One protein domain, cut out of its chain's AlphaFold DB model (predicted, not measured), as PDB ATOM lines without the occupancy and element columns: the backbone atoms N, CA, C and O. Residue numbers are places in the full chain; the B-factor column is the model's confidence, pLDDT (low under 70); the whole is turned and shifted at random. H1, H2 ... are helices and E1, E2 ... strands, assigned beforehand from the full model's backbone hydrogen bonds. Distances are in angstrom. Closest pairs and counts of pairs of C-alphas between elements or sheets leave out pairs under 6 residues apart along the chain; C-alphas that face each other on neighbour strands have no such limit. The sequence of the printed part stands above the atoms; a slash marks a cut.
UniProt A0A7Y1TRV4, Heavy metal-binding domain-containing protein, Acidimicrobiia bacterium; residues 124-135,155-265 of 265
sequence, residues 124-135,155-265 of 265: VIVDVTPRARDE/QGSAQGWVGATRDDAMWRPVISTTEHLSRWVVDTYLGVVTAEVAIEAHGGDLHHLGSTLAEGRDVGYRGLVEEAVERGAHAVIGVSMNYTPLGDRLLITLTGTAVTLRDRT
ATOM      1  N   VAL A 124     207.811   8.551 152.184       73.94
ATOM      2  CA  VAL A 124     207.357   8.271 150.818       73.94
ATOM      3  C   VAL A 124     206.541   9.451 150.290       73.94
ATOM      4  O   VAL A 124     205.541   9.850 150.892       73.94
ATOM      5  N   ILE A 125     206.954   9.985 149.140       73.12
ATOM      6  CA  ILE A 125     206.216  10.989 148.370       73.12
ATOM      7  C   ILE A 125     205.619  10.300 147.148       73.12
ATOM      8  O   ILE A 125     206.338   9.714 146.339       73.12
ATOM      9  N   VAL A 126     204.297  10.373 147.012       77.19
ATOM     10  CA  VAL A 126     203.571   9.806 145.876       77.19
ATOM     11  C   VAL A 126     202.898  10.932 145.106       77.19
ATOM     12  O   VAL A 126     202.004  11.602 145.625       77.19
ATOM     13  N   ASP A 127     203.310  11.106 143.853       75.56
ATOM     14  CA  ASP A 127     202.560  11.876 142.865       75.56
ATOM     15  C   ASP A 127     201.324  11.060 142.462       75.56
ATOM     16  O   ASP A 127     201.445   9.927 141.984       75.56
ATOM     17  N   VAL A 128     200.130  11.595 142.726       69.31
ATOM     18  CA  VAL A 128     198.870  10.883 142.455       69.31
ATOM     19  C   VAL A 128     198.208  11.332 141.153       69.31
ATOM     20  O   VAL A 128     197.076  10.926 140.872       69.31
ATOM     21  N   THR A 129     198.903  12.122 140.329       63.28
ATOM     22  CA  THR A 129     198.401  12.497 139.008       63.28
ATOM     23  C   THR A 129     198.233  11.255 138.115       63.28
ATOM     24  O   THR A 129     199.026  10.308 138.183       63.28
ATOM     25  N   PRO A 130     197.217  11.215 137.229       50.47
ATOM     26  CA  PRO A 130     196.914  10.032 136.419       50.47
ATOM     27  C   PRO A 130     198.073   9.522 135.544       50.47
ATOM     28  O   PRO A 130     198.053   8.359 135.146       50.47
ATOM     29  N   ARG A 131     199.069  10.369 135.237       55.03
ATOM     30  CA  ARG A 131     200.224  10.032 134.387       55.03
ATOM     31  C   ARG A 131     201.465   9.546 135.132       55.03
ATOM     32  O   ARG A 131     202.258   8.827 134.528       55.03
ATOM     33  N   ALA A 132     201.613   9.835 136.426       52.09
ATOM     34  CA  ALA A 132     202.760   9.364 137.212       52.09
ATOM     35  C   ALA A 132     202.857   7.824 137.275       52.09
ATOM     36  O   ALA A 132     203.894   7.268 137.627       52.09
ATOM     37  N   ARG A 133     201.788   7.111 136.892       45.31
ATOM     38  CA  ARG A 133     201.747   5.647 136.886       45.31
ATOM     39  C   ARG A 133     202.465   4.975 135.706       45.31
ATOM     40  O   ARG A 133     202.770   3.797 135.852       45.31
ATOM     41  N   ASP A 134     202.759   5.684 134.607       41.19
ATOM     42  CA  ASP A 134     203.292   5.062 133.374       41.19
ATOM     43  C   ASP A 134     204.658   5.595 132.873       41.19
ATOM     44  O   ASP A 134     205.307   4.898 132.096       41.19
ATOM     45  N   GLU A 135     205.167   6.760 133.306       45.28
ATOM     46  CA  GLU A 135     206.343   7.393 132.650       45.28
ATOM     47  C   GLU A 135     207.410   7.994 133.594       45.28
ATOM     48  O   GLU A 135     207.880   9.111 133.400       45.28
ATOM     49  N   GLN A 155     205.656  34.630 120.138       41.81
ATOM     50  CA  GLN A 155     206.539  35.805 120.112       41.81
ATOM     51  C   GLN A 155     205.967  37.018 120.866       41.81
ATOM     52  O   GLN A 155     206.737  37.872 121.293       41.81
ATOM     53  N   GLY A 156     204.643  37.082 121.063       42.59
ATOM     54  CA  GLY A 156     203.952  38.170 121.778       42.59
ATOM     55  C   GLY A 156     203.489  37.819 123.196       42.59
ATOM     56  O   GLY A 156     202.815  38.621 123.842       42.59
ATOM     57  N   SER A 157     203.812  36.617 123.668       46.81
ATOM     58  CA  SER A 157     203.311  36.083 124.932       46.81
ATOM     59  C   SER A 157     204.279  36.354 126.076       46.81
ATOM     60  O   SER A 157     205.485  36.332 125.862       46.81
ATOM     61  N   ALA A 158     203.767  36.629 127.280       45.97
ATOM     62  CA  ALA A 158     204.561  36.964 128.465       45.97
ATOM     63  C   ALA A 158     205.685  35.952 128.714       45.97
ATOM     64  O   ALA A 158     205.443  34.814 129.113       45.97
ATOM     65  N   GLN A 159     206.918  36.361 128.439       57.47
ATOM     66  CA  GLN A 159     208.056  35.460 128.436       57.47
ATOM     67  C   GLN A 159     208.667  35.375 129.837       57.47
ATOM     68  O   GLN A 159     209.171  36.369 130.354       57.47
ATOM     69  N   GLY A 160     208.673  34.180 130.421       53.78
ATOM     70  CA  GLY A 160     209.587  33.799 131.494       53.78
ATOM     71  C   GLY A 160     210.737  32.978 130.920       53.78
ATOM     72  O   GLY A 160     210.886  31.812 131.270       53.78
ATOM     73  N   TRP A 161     211.501  33.534 129.974       54.66
ATOM     74  CA  TRP A 161     212.760  32.910 129.568       54.66
ATOM     75  C   TRP A 161     213.725  32.995 130.753       54.66
ATOM     76  O   TRP A 161     214.132  34.088 131.146       54.66
ATOM     77  N   VAL A 162     214.059  31.853 131.344       51.16
ATOM     78  CA  VAL A 162     215.063  31.755 132.405       51.16
ATOM     79  C   VAL A 162     216.362  31.308 131.748       51.16
ATOM     80  O   VAL A 162     216.420  30.236 131.167       51.16
ATOM     81  N   GLY A 163     217.392  32.146 131.788       47.56
ATOM     82  CA  GLY A 163     218.689  31.845 131.186       47.56
ATOM     83  C   GLY A 163     219.589  33.072 131.222       47.56
ATOM     84  O   GLY A 163     219.116  34.196 131.054       47.56
ATOM     85  N   ALA A 164     220.882  32.877 131.483       44.62
ATOM     86  CA  ALA A 164     221.847  33.979 131.494       44.62
ATOM     87  C   ALA A 164     222.120  34.517 130.078       44.62
ATOM     88  O   ALA A 164     222.504  35.675 129.906       44.62
ATOM     89  N   THR A 165     221.910  33.675 129.064       53.28
ATOM     90  CA  THR A 165     222.132  33.974 127.652       53.28
ATOM     91  C   THR A 165     220.891  33.614 126.837       53.28
ATOM     92  O   THR A 165     220.026  32.863 127.285       53.28
ATOM     93  N   ARG A 166     220.791  34.159 125.620       54.91
ATOM     94  CA  ARG A 166     219.701  33.838 124.688       54.91
ATOM     95  C   ARG A 166     219.728  32.373 124.241       54.91
ATOM     96  O   ARG A 166     218.677  31.836 123.913       54.91
ATOM     97  N   ASP A 167     220.909  31.762 124.245       61.53
ATOM     98  CA  ASP A 167     221.116  30.375 123.833       61.53
ATOM     99  C   ASP A 167     220.787  29.381 124.967       61.53
ATOM    100  O   ASP A 167     220.443  28.239 124.682       61.53
ATOM    101  N   ASP A 168     220.783  29.840 126.227       59.09
ATOM    102  CA  ASP A 168     220.365  29.075 127.420       59.09
ATOM    103  C   ASP A 168     218.965  29.457 127.926       59.09
ATOM    104  O   ASP A 168     218.563  29.100 129.034       59.09
ATOM    105  N   ALA A 169     218.226  30.248 127.151       56.47
ATOM    106  CA  ALA A 169     216.897  30.688 127.524       56.47
ATOM    107  C   ALA A 169     215.943  29.483 127.522       56.47
ATOM    108  O   ALA A 169     215.547  28.997 126.463       56.47
ATOM    109  N   MET A 170     215.529  29.026 128.706       59.81
ATOM    110  CA  MET A 170     214.481  28.016 128.846       59.81
ATOM    111  C   MET A 170     213.143  28.679 129.148       59.81
ATOM    112  O   MET A 170     213.040  29.571 129.992       59.81
ATOM    113  N   TRP A 171     212.098  28.238 128.459       64.75
ATOM    114  CA  TRP A 171     210.749  28.697 128.736       64.75
ATOM    115  C   TRP A 171     210.287  28.117 130.082       64.75
ATOM    116  O   TRP A 171     210.363  26.902 130.288       64.75
ATOM    117  N   ARG A 172     209.825  28.965 131.011       72.00
ATOM    118  CA  ARG A 172     209.147  28.523 132.239       72.00
ATOM    119  C   ARG A 172     207.821  29.269 132.408       72.00
ATOM    120  O   ARG A 172     207.811  30.495 132.263       72.00
ATOM    121  N   PRO A 173     206.718  28.576 132.740       82.19
ATOM    122  CA  PRO A 173     205.471  29.261 133.019       82.19
ATOM    123  C   PRO A 173     205.603  30.069 134.306       82.19
ATOM    124  O   PRO A 173     206.236  29.636 135.272       82.19
ATOM    125  N   VAL A 174     204.973  31.240 134.335       88.75
ATOM    126  CA  VAL A 174     204.871  32.036 135.563       88.75
ATOM    127  C   VAL A 174     203.840  31.387 136.483       88.75
ATOM    128  O   VAL A 174     202.723  31.115 136.058       88.75
ATOM    129  N   ILE A 175     204.189  31.172 137.748       91.44
ATOM    130  CA  ILE A 175     203.264  30.680 138.774       91.44
ATOM    131  C   ILE A 175     203.011  31.826 139.748       91.44
ATOM    132  O   ILE A 175     203.963  32.409 140.269       91.44
ATOM    133  N   SER A 176     201.747  32.160 139.993       93.50
ATOM    134  CA  SER A 176     201.389  33.196 140.960       93.50
ATOM    135  C   SER A 176     200.171  32.810 141.782       93.50
ATOM    136  O   SER A 176     199.191  32.277 141.264       93.50
ATOM    137  N   THR A 177     200.206  33.156 143.065       96.00
ATOM    138  CA  THR A 177     199.032  33.119 143.947       96.00
ATOM    139  C   THR A 177     198.062  34.269 143.661       96.00
ATOM    140  O   THR A 177     196.904  34.215 144.058       96.00
ATOM    141  N   THR A 178     198.499  35.309 142.940       95.50
ATOM    142  CA  THR A 178     197.642  36.421 142.511       95.50
ATOM    143  C   THR A 178     196.870  36.086 141.236       95.50
ATOM    144  O   THR A 178     197.346  35.341 140.379       95.50
ATOM    145  N   GLU A 179     195.698  36.699 141.064       91.88
ATOM    146  CA  GLU A 179     194.869  36.580 139.850       91.88
ATOM    147  C   GLU A 179     195.345  37.490 138.704       91.88
ATOM    148  O   GLU A 179     194.932  37.356 137.552       91.88
ATOM    149  N   HIS A 180     196.216  38.450 139.008       87.19
ATOM    150  CA  HIS A 180     196.698  39.438 138.052       87.19
ATOM    151  C   HIS A 180     198.216  39.541 138.085       87.19
ATOM    152  O   HIS A 180     198.842  39.492 139.146       87.19
ATOM    153  N   LEU A 181     198.794  39.756 136.904       86.88
ATOM    154  CA  LEU A 181     200.208  40.051 136.716       86.88
ATOM    155  C   LEU A 181     200.345  41.499 136.229       86.88
ATOM    156  O   LEU A 181     199.605  41.948 135.358       86.88
ATOM    157  N   SER A 182     201.269  42.262 136.810       81.00
ATOM    158  CA  SER A 182     201.313  43.725 136.652       81.00
ATOM    159  C   SER A 182     201.602  44.199 135.222       81.00
ATOM    160  O   SER A 182     201.025  45.195 134.787       81.00
ATOM    161  N   ARG A 183     202.459  43.486 134.480       80.31
ATOM    162  CA  ARG A 183     202.870  43.835 133.105       80.31
ATOM    163  C   ARG A 183     202.103  43.109 132.003       80.31
ATOM    164  O   ARG A 183     202.244  43.464 130.843       80.31
ATOM    165  N   TRP A 184     201.291  42.121 132.354       86.12
ATOM    166  CA  TRP A 184     200.618  41.268 131.382       86.12
ATOM    167  C   TRP A 184     199.111  41.297 131.578       86.12
ATOM    168  O   TRP A 184     198.597  41.626 132.652       86.12
ATOM    169  N   VAL A 185     198.381  40.990 130.516       89.38
ATOM    170  CA  VAL A 185     196.944  40.727 130.590       89.38
ATOM    171  C   VAL A 185     196.694  39.288 130.183       89.38
ATOM    172  O   VAL A 185     197.397  38.747 129.328       89.38
ATOM    173  N   VAL A 186     195.705  38.668 130.822       91.94
ATOM    174  CA  VAL A 186     195.216  37.362 130.385       91.94
ATOM    175  C   VAL A 186     194.619  37.536 128.996       91.94
ATOM    176  O   VAL A 186     193.773  38.405 128.777       91.94
ATOM    177  N   ASP A 187     195.109  36.735 128.064       90.81
ATOM    178  CA  ASP A 187     194.589  36.644 126.709       90.81
ATOM    179  C   ASP A 187     193.496  35.570 126.643       90.81
ATOM    180  O   ASP A 187     192.358  35.867 126.286       90.81
ATOM    181  N   THR A 188     193.811  34.350 127.089       90.69
ATOM    182  CA  THR A 188     192.880  33.216 127.100       90.69
ATOM    183  C   THR A 188     192.978  32.432 128.408       90.69
ATOM    184  O   THR A 188     194.070  32.141 128.896       90.69
ATOM    185  N   TYR A 189     191.829  32.032 128.956       96.75
ATOM    186  CA  TYR A 189     191.744  31.069 130.055       96.75
ATOM    187  C   TYR A 189     191.705  29.641 129.498       96.75
ATOM    188  O   TYR A 189     190.811  29.296 128.729       96.75
ATOM    189  N   LEU A 190     192.657  28.801 129.907       93.50
ATOM    190  CA  LEU A 190     192.796  27.397 129.488       93.50
ATOM    191  C   LEU A 190     192.183  26.412 130.505       93.50
ATOM    192  O   LEU A 190     192.358  25.195 130.405       93.50
ATOM    193  N   GLY A 191     191.457  26.949 131.485       96.69
ATOM    194  CA  GLY A 191     190.766  26.200 132.524       96.69
ATOM    195  C   GLY A 191     191.602  25.959 133.780       96.69
ATOM    196  O   GLY A 191     192.754  26.376 133.896       96.69
ATOM    197  N   VAL A 192     190.973  25.281 134.737       98.19
ATOM    198  CA  VAL A 192     191.578  24.917 136.021       98.19
ATOM    199  C   VAL A 192     192.571  23.774 135.824       98.19
ATOM    200  O   VAL A 192     192.299  22.849 135.050       98.19
ATOM    201  N   VAL A 193     193.699  23.863 136.522       96.88
ATOM    202  CA  VAL A 193     194.736  22.829 136.639       96.88
ATOM    203  C   VAL A 193     194.923  22.468 138.109       96.88
ATOM    204  O   VAL A 193     194.760  23.333 138.983       96.88
ATOM    205  N   THR A 194     195.235  21.206 138.378       97.38
ATOM    206  CA  THR A 194     195.417  20.671 139.727       97.38
ATOM    207  C   THR A 194     196.639  19.769 139.806       97.38
ATOM    208  O   THR A 194     197.086  19.184 138.825       97.38
ATOM    209  N   ALA A 195     197.209  19.678 141.000       95.94
ATOM    210  CA  ALA A 195     198.224  18.685 141.294       95.94
ATOM    211  C   ALA A 195     198.070  18.211 142.727       95.94
ATOM    212  O   ALA A 195     197.869  19.012 143.645       95.94
ATOM    213  N   GLU A 196     198.182  16.907 142.917       96.25
ATOM    214  CA  GLU A 196     198.007  16.273 144.206       96.25
ATOM    215  C   GLU A 196     199.227  15.417 144.546       96.25
ATOM    216  O   GLU A 196     199.729  14.646 143.725       96.25
ATOM    217  N   VAL A 197     199.696  15.546 145.784       95.19
ATOM    218  CA  VAL A 197     200.847  14.804 146.301       95.19
ATOM    219  C   VAL A 197     200.499  14.250 147.669       95.19
ATOM    220  O   VAL A 197     200.118  15.001 148.566       95.19
ATOM    221  N   ALA A 198     200.631  12.941 147.843       93.06
ATOM    222  CA  ALA A 198     200.493  12.307 149.146       93.06
ATOM    223  C   ALA A 198     201.879  12.119 149.771       93.06
ATOM    224  O   ALA A 198     202.763  11.539 149.142       93.06
ATOM    225  N   ILE A 199     202.053  12.588 151.005       91.38
ATOM    226  CA  ILE A 199     203.267  12.370 151.797       91.38
ATOM    227  C   ILE A 199     202.951  11.519 153.026       91.38
ATOM    228  O   ILE A 199     201.900  11.686 153.651       91.38
ATOM    229  N   GLU A 200     203.854  10.613 153.386       86.81
ATOM    230  CA  GLU A 200     203.757   9.841 154.628       86.81
ATOM    231  C   GLU A 200     204.326  10.648 155.807       86.81
ATOM    232  O   GLU A 200     205.492  11.055 155.818       86.81
ATOM    233  N   ALA A 201     203.478  10.903 156.806       70.38
ATOM    234  CA  ALA A 201     203.828  11.674 157.992       70.38
ATOM    235  C   ALA A 201     204.095  10.713 159.156       70.38
ATOM    236  O   ALA A 201     203.236  10.477 160.006       70.38
ATOM    237  N   HIS A 202     205.294  10.130 159.198       69.94
ATOM    238  CA  HIS A 202     205.700   9.318 160.341       69.94
ATOM    239  C   HIS A 202     205.805  10.212 161.587       69.94
ATOM    240  O   HIS A 202     206.609  11.142 161.645       69.94
ATOM    241  N   GLY A 203     204.941   9.959 162.572       59.53
ATOM    242  CA  GLY A 203     204.881  10.718 163.817       59.53
ATOM    243  C   GLY A 203     206.132  10.484 164.657       59.53
ATOM    244  O   GLY A 203     206.204   9.503 165.391       59.53
ATOM    245  N   GLY A 204     207.118  11.368 164.553       60.78
ATOM    246  CA  GLY A 204     208.320  11.267 165.380       60.78
ATOM    247  C   GLY A 204     209.275  12.444 165.256       60.78
ATOM    248  O   GLY A 204     209.769  12.905 166.281       60.78
ATOM    249  N   ASP A 205     209.480  12.980 164.047       71.19
ATOM    250  CA  ASP A 205     210.445  14.063 163.835       71.19
ATOM    251  C   ASP A 205     209.869  15.241 163.029       71.19
ATOM    252  O   ASP A 205     209.575  15.148 161.835       71.19
ATOM    253  N   LEU A 206     209.728  16.386 163.705       69.94
ATOM    254  CA  LEU A 206     209.264  17.641 163.109       69.94
ATOM    255  C   LEU A 206     210.289  18.256 162.144       69.94
ATOM    256  O   LEU A 206     209.894  18.991 161.235       69.94
ATOM    257  N   HIS A 207     211.582  17.977 162.320       68.25
ATOM    258  CA  HIS A 207     212.634  18.479 161.438       68.25
ATOM    259  C   HIS A 207     212.546  17.807 160.062       68.25
ATOM    260  O   HIS A 207     212.538  18.499 159.041       68.25
ATOM    261  N   HIS A 208     212.371  16.482 160.031       75.56
ATOM    262  CA  HIS A 208     212.158  15.745 158.780       75.56
ATOM    263  C   HIS A 208     210.804  16.067 158.133       75.56
ATOM    264  O   HIS A 208     210.730  16.212 156.911       75.56
ATOM    265  N   LEU A 209     209.757  16.305 158.934       81.50
ATOM    266  CA  LEU A 209     208.456  16.739 158.417       81.50
ATOM    267  C   LEU A 209     208.566  18.023 157.577       81.50
ATOM    268  O   LEU A 209     207.946  18.123 156.518       81.50
ATOM    269  N   GLY A 210     209.370  18.996 158.016       82.44
ATOM    270  CA  GLY A 210     209.595  20.242 157.280       82.44
ATOM    271  C   GLY A 210     210.205  20.023 155.891       82.44
ATOM    272  O   GLY A 210     209.711  20.594 154.912       82.44
ATOM    273  N   SER A 211     211.236  19.175 155.788       82.31
ATOM    274  CA  SER A 211     211.862  18.818 154.506       82.31
ATOM    275  C   SER A 211     210.928  18.017 153.601       82.31
ATOM    276  O   SER A 211     210.804  18.353 152.427       82.31
ATOM    277  N   THR A 212     210.196  17.039 154.141       87.12
ATOM    278  CA  THR A 212     209.235  16.235 153.369       87.12
ATOM    279  C   THR A 212     208.088  17.089 152.832       87.12
ATOM    280  O   THR A 212     207.671  16.931 151.687       87.12
ATOM    281  N   LEU A 213     207.592  18.047 153.623       89.19
ATOM    282  CA  LEU A 213     206.594  19.011 153.157       89.19
ATOM    283  C   LEU A 213     207.136  19.896 152.033       89.19
ATOM    284  O   LEU A 213     206.386  20.236 151.121       89.19
ATOM    285  N   ALA A 214     208.403  20.308 152.108       86.19
ATOM    286  CA  ALA A 214     209.033  21.103 151.058       86.19
ATOM    287  C   ALA A 214     209.156  20.316 149.755       86.19
ATOM    288  O   ALA A 214     208.689  20.789 148.722       86.19
ATOM    289  N   GLU A 215     209.669  19.093 149.824       84.19
ATOM    290  CA  GLU A 215     209.790  18.221 148.660       84.19
ATOM    291  C   GLU A 215     208.415  17.880 148.062       84.19
ATOM    292  O   GLU A 215     208.219  17.968 146.851       84.19
ATOM    293  N   GLY A 216     207.413  17.606 148.905       87.69
ATOM    294  CA  GLY A 216     206.041  17.379 148.454       87.69
ATOM    295  C   GLY A 216     205.432  18.595 147.742       87.69
ATOM    296  O   GLY A 216     204.736  18.436 146.738       87.69
ATOM    297  N   ARG A 217     205.723  19.821 148.205       92.38
ATOM    298  CA  ARG A 217     205.328  21.049 147.490       92.38
ATOM    299  C   ARG A 217     206.019  21.161 146.137       92.38
ATOM    300  O   ARG A 217     205.353  21.521 145.173       92.38
ATOM    301  N   ASP A 218     207.311  20.864 146.060       86.31
ATOM    302  CA  ASP A 218     208.075  20.958 144.814       86.31
ATOM    303  C   ASP A 218     207.557  19.969 143.763       86.31
ATOM    304  O   ASP A 218     207.343  20.349 142.607       86.31
ATOM    305  N   VAL A 219     207.263  18.728 144.172       86.56
ATOM    306  CA  VAL A 219     206.597  17.729 143.317       86.56
ATOM    307  C   VAL A 219     205.231  18.243 142.857       86.56
ATOM    308  O   VAL A 219     204.924  18.185 141.667       86.56
ATOM    309  N   GLY A 220     204.445  18.818 143.767       89.75
ATOM    310  CA  GLY A 220     203.129  19.364 143.443       89.75
ATOM    311  C   GLY A 220     203.183  20.543 142.466       89.75
ATOM    312  O   GLY A 220     202.417  20.588 141.505       89.75
ATOM    313  N   TYR A 221     204.119  21.479 142.644       89.25
ATOM    314  CA  TYR A 221     204.329  22.576 141.696       89.25
ATOM    315  C   TYR A 221     204.785  22.073 140.328       89.25
ATOM    316  O   TYR A 221     204.346  22.618 139.313       89.25
ATOM    317  N   ARG A 222     205.634  21.040 140.281       86.56
ATOM    318  CA  ARG A 222     206.052  20.418 139.020       86.56
ATOM    319  C   ARG A 222     204.861  19.813 138.278       86.56
ATOM    320  O   ARG A 222     204.668  20.170 137.121       86.56
ATOM    321  N   GLY A 223     204.037  19.000 138.942       87.56
ATOM    322  CA  GLY A 223     202.843  18.410 138.323       87.56
ATOM    323  C   GLY A 223     201.857  19.472 137.819       87.56
ATOM    324  O   GLY A 223     201.371  19.394 136.692       87.56
ATOM    325  N   LEU A 224     201.646  20.538 138.603       92.94
ATOM    326  CA  LEU A 224     200.775  21.657 138.222       92.94
ATOM    327  C   LEU A 224     201.287  22.375 136.961       92.94
ATOM    328  O   LEU A 224     200.511  22.763 136.085       92.94
ATOM    329  N   VAL A 225     202.606  22.570 136.877       87.75
ATOM    330  CA  VAL A 225     203.270  23.165 135.712       87.75
ATOM    331  C   VAL A 225     203.167  22.252 134.503       87.75
ATOM    332  O   VAL A 225     202.806  22.733 133.433       87.75
ATOM    333  N   GLU A 226     203.469  20.966 134.654       85.31
ATOM    334  CA  GLU A 226     203.396  19.987 133.569       85.31
ATOM    335  C   GLU A 226     201.999  19.975 132.947       85.31
ATOM    336  O   GLU A 226     201.877  20.145 131.732       85.31
ATOM    337  N   GLU A 227     200.944  19.937 133.764       90.38
ATOM    338  CA  GLU A 227     199.566  20.016 133.277       90.38
ATOM    339  C   GLU A 227     199.278  21.339 132.536       90.38
ATOM    340  O   GLU A 227     198.660  21.354 131.465       90.38
ATOM    341  N   ALA A 228     199.736  22.473 133.068       90.88
ATOM    342  CA  ALA A 228     199.527  23.774 132.436       90.88
ATOM    343  C   ALA A 228     200.267  23.894 131.087       90.88
ATOM    344  O   ALA A 228     199.708  24.390 130.101       90.88
ATOM    345  N   VAL A 229     201.500  23.392 131.004       85.94
ATOM    346  CA  VAL A 229     202.302  23.337 129.768       85.94
ATOM    347  C   VAL A 229     201.666  22.403 128.749       85.94
ATOM    348  O   VAL A 229     201.547  22.741 127.564       85.94
ATOM    349  N   GLU A 230     201.153  21.270 129.218       85.06
ATOM    350  CA  GLU A 230     200.333  20.350 128.440       85.06
ATOM    351  C   GLU A 230     199.011  20.955 127.952       85.06
ATOM    352  O   GLU A 230     198.363  20.358 127.090       85.06
ATOM    353  N   ARG A 231     198.635  22.158 128.378       87.56
ATOM    354  CA  ARG A 231     197.522  22.926 127.797       87.56
ATOM    355  C   ARG A 231     197.986  24.117 126.960       87.56
ATOM    356  O   ARG A 231     197.176  24.715 126.260       87.56
ATOM    357  N   GLY A 232     199.285  24.412 126.958       85.00
ATOM    358  CA  GLY A 232     199.871  25.562 126.274       85.00
ATOM    359  C   GLY A 232     199.771  26.863 127.069       85.00
ATOM    360  O   GLY A 232     199.694  27.931 126.470       85.00
ATOM    361  N   ALA A 233     199.746  26.788 128.398       90.00
ATOM    362  CA  ALA A 233     199.693  27.964 129.256       90.00
ATOM    363  C   ALA A 233     201.006  28.752 129.255       90.00
ATOM    364  O   ALA A 233     202.076  28.160 129.251       90.00
ATOM    365  N   HIS A 234     200.910  30.082 129.346       88.44
ATOM    366  CA  HIS A 234     202.006  31.008 129.674       88.44
ATOM    367  C   HIS A 234     202.214  31.137 131.183       88.44
ATOM    368  O   HIS A 234     203.320  31.414 131.649       88.44
ATOM    369  N   ALA A 235     201.140  30.960 131.948       91.69
ATOM    370  CA  ALA A 235     201.156  31.082 133.391       91.69
ATOM    371  C   ALA A 235     200.060  30.244 134.048       91.69
ATOM    372  O   ALA A 235     199.063  29.887 133.416       91.69
ATOM    373  N   VAL A 236     200.238  30.007 135.344       95.06
ATOM    374  CA  VAL A 236     199.194  29.565 136.262       95.06
ATOM    375  C   VAL A 236     198.987  30.673 137.291       95.06
ATOM    376  O   VAL A 236     199.906  31.018 138.034       95.06
ATOM    377  N   ILE A 237     197.793  31.258 137.303       96.50
ATOM    378  CA  ILE A 237     197.407  32.344 138.217       96.50
ATOM    379  C   ILE A 237     196.382  31.856 139.239       96.50
ATOM    380  O   ILE A 237     195.735  30.825 139.032       96.50
ATOM    381  N   GLY A 238     196.223  32.607 140.330       97.31
ATOM    382  CA  GLY A 238     195.296  32.251 141.405       97.31
ATOM    383  C   GLY A 238     195.646  30.912 142.054       97.31
ATOM    384  O   GLY A 238     194.754  30.132 142.381       97.31
ATOM    385  N   VAL A 239     196.941  30.605 142.167       97.94
ATOM    386  CA  VAL A 239     197.392  29.347 142.759       97.94
ATOM    387  C   VAL A 239     197.074  29.320 144.249       97.94
ATOM    388  O   VAL A 239     197.446  30.221 144.999       97.94
ATOM    389  N   SER A 240     196.425  28.243 144.671       97.88
ATOM    390  CA  SER A 240     196.133  27.915 146.062       97.88
ATOM    391  C   SER A 240     196.709  26.545 146.402       97.88
ATOM    392  O   SER A 240     196.905  25.704 145.524       97.88
ATOM    393  N   MET A 241     197.008  26.342 147.683       97.19
ATOM    394  CA  MET A 241     197.549  25.096 148.210       97.19
ATOM    395  C   MET A 241     196.825  24.744 149.502       97.19
ATOM    396  O   MET A 241     196.740  25.576 150.404       97.19
ATOM    397  N   ASN A 242     196.344  23.509 149.592       97.00
ATOM    398  CA  ASN A 242     195.652  22.980 150.758       97.00
ATOM    399  C   ASN A 242     196.348  21.716 151.265       97.00
ATOM    400  O   ASN A 242     196.797  20.885 150.475       97.00
ATOM    401  N   TYR A 243     196.389  21.564 152.587       95.00
ATOM    402  CA  TYR A 243     196.908  20.385 153.272       95.00
ATOM    403  C   TYR A 243     195.753  19.642 153.938       95.00
ATOM    404  O   TYR A 243     195.077  20.205 154.800       95.00
ATOM    405  N   THR A 244     195.528  18.389 153.549       94.75
ATOM    406  CA  THR A 244     194.441  17.558 154.083       94.75
ATOM    407  C   THR A 244     195.015  16.310 154.749       94.75
ATOM    408  O   THR A 244     195.624  15.491 154.060       94.75
ATOM    409  N   PRO A 245     194.844  16.123 156.068       91.50
ATOM    410  CA  PRO A 245     195.254  14.888 156.727       91.50
ATOM    411  C   PRO A 245     194.376  13.716 156.266       91.50
ATOM    412  O   PRO A 245     193.150  13.817 156.239       91.50
ATOM    413  N   LEU A 246     195.012  12.596 155.922       88.56
ATOM    414  CA  LEU A 246     194.393  11.345 155.484       88.56
ATOM    415  C   LEU A 246     195.035  10.172 156.238       88.56
ATOM    416  O   LEU A 246     195.941   9.514 155.732       88.56
ATOM    417  N   GLY A 247     194.574   9.908 157.463       87.69
ATOM    418  CA  GLY A 247     195.167   8.871 158.313       87.69
ATOM    419  C   GLY A 247     196.596   9.230 158.728       87.69
ATOM    420  O   GLY A 247     196.808  10.261 159.360       87.69
ATOM    421  N   ASP A 248     197.559   8.387 158.363       86.19
ATOM    422  CA  ASP A 248     199.005   8.579 158.558       86.19
ATOM    423  C   ASP A 248     199.678   9.372 157.419       86.19
ATOM    424  O   ASP A 248     200.902   9.524 157.378       86.19
ATOM    425  N   ARG A 249     198.878   9.894 156.485       89.31
ATOM    426  CA  ARG A 249     199.338  10.665 155.329       89.31
ATOM    427  C   ARG A 249     198.834  12.092 155.370       89.31
ATOM    428  O   ARG A 249     197.803  12.400 155.968       89.31
ATOM    429  N   LEU A 250     199.530  12.957 154.651       91.19
ATOM    430  CA  LEU A 250     199.072  14.300 154.337       91.19
ATOM    431  C   LEU A 250     198.947  14.433 152.820       91.19
ATOM    432  O   LEU A 250     199.895  14.166 152.085       91.19
ATOM    433  N   LEU A 251     197.772  14.837 152.352       94.81
ATOM    434  CA  LEU A 251     197.540  15.187 150.958       94.81
ATOM    435  C   LEU A 251     197.794  16.680 150.770       94.81
ATOM    436  O   LEU A 251     197.150  17.510 151.416       94.81
ATOM    437  N   ILE A 252     198.716  17.014 149.878       95.75
ATOM    438  CA  ILE A 252     198.964  18.365 149.390       95.75
ATOM    439  C   ILE A 252     198.197  18.507 148.080       95.75
ATOM    440  O   ILE A 252     198.459  17.768 147.134       95.75
ATOM    441  N   THR A 253     197.265  19.450 148.012       97.69
ATOM    442  CA  THR A 253     196.511  19.758 146.792       97.69
ATOM    443  C   THR A 253     196.837  21.171 146.355       97.69
ATOM    444  O   THR A 253     196.616  22.117 147.113       97.69
ATOM    445  N   LEU A 254     197.343  21.323 145.134       98.06
ATOM    446  CA  LEU A 254     197.519  22.604 144.470       98.06
ATOM    447  C   LEU A 254     196.423  22.783 143.426       98.06
ATOM    448  O   LEU A 254     196.036  21.843 142.733       98.06
ATOM    449  N   THR A 255     195.921  24.002 143.291       98.31
ATOM    450  CA  THR A 255     194.937  24.352 142.263       98.31
ATOM    451  C   THR A 255     195.226  25.744 141.747       98.31
ATOM    452  O   THR A 255     195.541  26.636 142.531       98.31
ATOM    453  N   GLY A 256     195.092  25.950 140.444       98.19
ATOM    454  CA  GLY A 256     195.198  27.269 139.833       98.19
ATOM    455  C   GLY A 256     194.505  27.320 138.481       98.19
ATOM    456  O   GLY A 256     193.895  26.347 138.036       98.19
ATOM    457  N   THR A 257     194.601  28.463 137.811       98.31
ATOM    458  CA  THR A 257     194.033  28.645 136.472       98.31
ATOM    459  C   THR A 257     195.143  28.805 135.447       98.31
ATOM    460  O   THR A 257     195.920  29.760 135.511       98.31
ATOM    461  N   ALA A 258     195.205  27.878 134.494       96.31
ATOM    462  CA  ALA A 258     196.119  27.950 133.365       96.31
ATOM    463  C   ALA A 258     195.649  29.036 132.390       96.31
ATOM    464  O   ALA A 258     194.481  29.068 131.995       96.31
ATOM    465  N   VAL A 259     196.552  29.929 131.993       93.19
ATOM    466  CA  VAL A 259     196.233  31.065 131.122       93.19
ATOM    467  C   VAL A 259     197.300  31.286 130.065       93.19
ATOM    468  O   VAL A 259     198.488  31.057 130.300       93.19
ATOM    469  N   THR A 260     196.892  31.806 128.911       90.62
ATOM    470  CA  THR A 260     197.803  32.517 128.017       90.62
ATOM    471  C   THR A 260     197.832  33.993 128.404       90.62
ATOM    472  O   THR A 260     196.829  34.596 128.780       90.62
ATOM    473  N   LEU A 261     199.015  34.585 128.334       87.56
ATOM    474  CA  LEU A 261     199.254  35.999 128.573       87.56
ATOM    475  C   LEU A 261     199.648  36.721 127.286       87.56
ATOM    476  O   LEU A 261     200.349  36.141 126.458       87.56
ATOM    477  N   ARG A 262     199.304  38.004 127.196       83.69
ATOM    478  CA  ARG A 262     199.847  38.959 126.218       83.69
ATOM    479  C   ARG A 262     200.334  40.223 126.923       83.69
ATOM    480  O   ARG A 262     199.952  40.496 128.066       83.69
ATOM    481  N   ASP A 263     201.189  40.980 126.252       83.38
ATOM    482  CA  ASP A 263     201.629  42.286 126.746       83.38
ATOM    483  C   ASP A 263     200.445  43.272 126.843       83.38
ATOM    484  O   ASP A 263     199.462  43.167 126.100       83.38
ATOM    485  N   ARG A 264     200.517  44.205 127.800       76.44
ATOM    486  CA  ARG A 264     199.489  45.235 128.049       76.44
ATOM    487  C   ARG A 264     199.658  46.470 127.142       76.44
ATOM    488  O   ARG A 264     198.984  47.471 127.360       76.44
ATOM    489  N   THR A 265     200.570  46.412 126.174       70.19
ATOM    490  CA  THR A 265     200.903  47.508 125.254       70.19
ATOM    491  C   THR A 265     199.746  47.948 124.362       70.19
ATOM    492  O   THR A 265     198.872  47.116 124.020       70.19
TER     493      THR A 265
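Overview. This is residues 124 to 135 and 155 to 265 of the 265 residues of the protein "Heavy metal-binding domain-containing protein" of Acidimicrobiia bacterium (UniProt A0A7Y1TRV4). Look for a long, twisted antiparallel sheet curled round one long helix, H1, which covers one face of it. The long strands E2, E4 and E3 make most of the sheet, with the three-residue strand E1 beside E2 at one edge; near the sheet's end where E2 begins and E4 ends, the unnamed stretch of residues 155 to 183 makes loops. The printed part has 123 residues, with one named helix and four named strands in the chain order E1 E2 H1 E3 E4, and its class is mixed, helices and strands. Across the sheet the order is E1 E2 E4 E3. The whole is only just compact, close to loose, with a radius of gyration of the C-alphas of 16.4 A, and elongated, spanning 54 by 31 by 31 A.

Arrangement. Start with inner strand E2, residues 184 to 200, and its antiparallel neighbour E4, residues 249 to 263, at 165 degrees; N 195 and O 254 are 3.0 A apart, within hydrogen-bond range. On the other side of E4 find edge strand E3, residues 235 to 246, antiparallel at 173 degrees, with N 251 and O 244 at 2.8 A; E3 and E4 form a hairpin. The other edge strand, E1, residues 125 to 127, is antiparallel to E2 at 138 degrees, with N 126 and O 198 at 2.9 A, and is apart from E3. E2 bends by 100 degrees at residue 187, and E3 bends by 68 degrees at residue 238. H1, residues 206 to 229, is on the sheet, which curls round it, in two layers, a helix on one face of a sheet. Its closest C-alphas to E2 are those of Leu 224 and Ala 195, 5.0 A apart, and to E4 those of Ala 228 and Ala 258, 5.5 A apart. E2, H1 and E3 form a split strand-helix-strand unit, two strands running the same way with E4 between them, and its crossover is right-handed. In H1, 19 of 20 O i to N i+4 pairs are within hydrogen-bond range. Outside the named strands, residues 161 to 162 pair antiparallel with 170 to 171, and residues 174 to 175 pair parallel with 235 to 236 of E3.

Along the chain. Find C-alpha 184 at (200.618, 41.268, 131.382); from there E2 runs 39.2 A to C-alpha 200. H1 begins at C-alpha 206, (209.264, 17.641, 163.109), and is 34.5 A long. E3 is 30.4 A long, and E4 runs 42.7 A to C-alpha 263 at (201.629, 42.286, 126.746). E1 is 6.7 A long.

Size, cuts and confidence. The C-alphas farthest apart, those of Gly 204 and Thr 265, are 54.6 A apart. Residues 136 to 154 are not printed, and C-alphas 135 and 155 are 31.1 A apart across this cut, which lies in the link from E1 to E2. The links E2 to H1, H1 to E3 and E3 to E4 are tight. The mean pLDDT of the printed part is 80.7; look for values under 70 at residues 128 to 135, 155 to 171, 202 to 204 and 206 to 207.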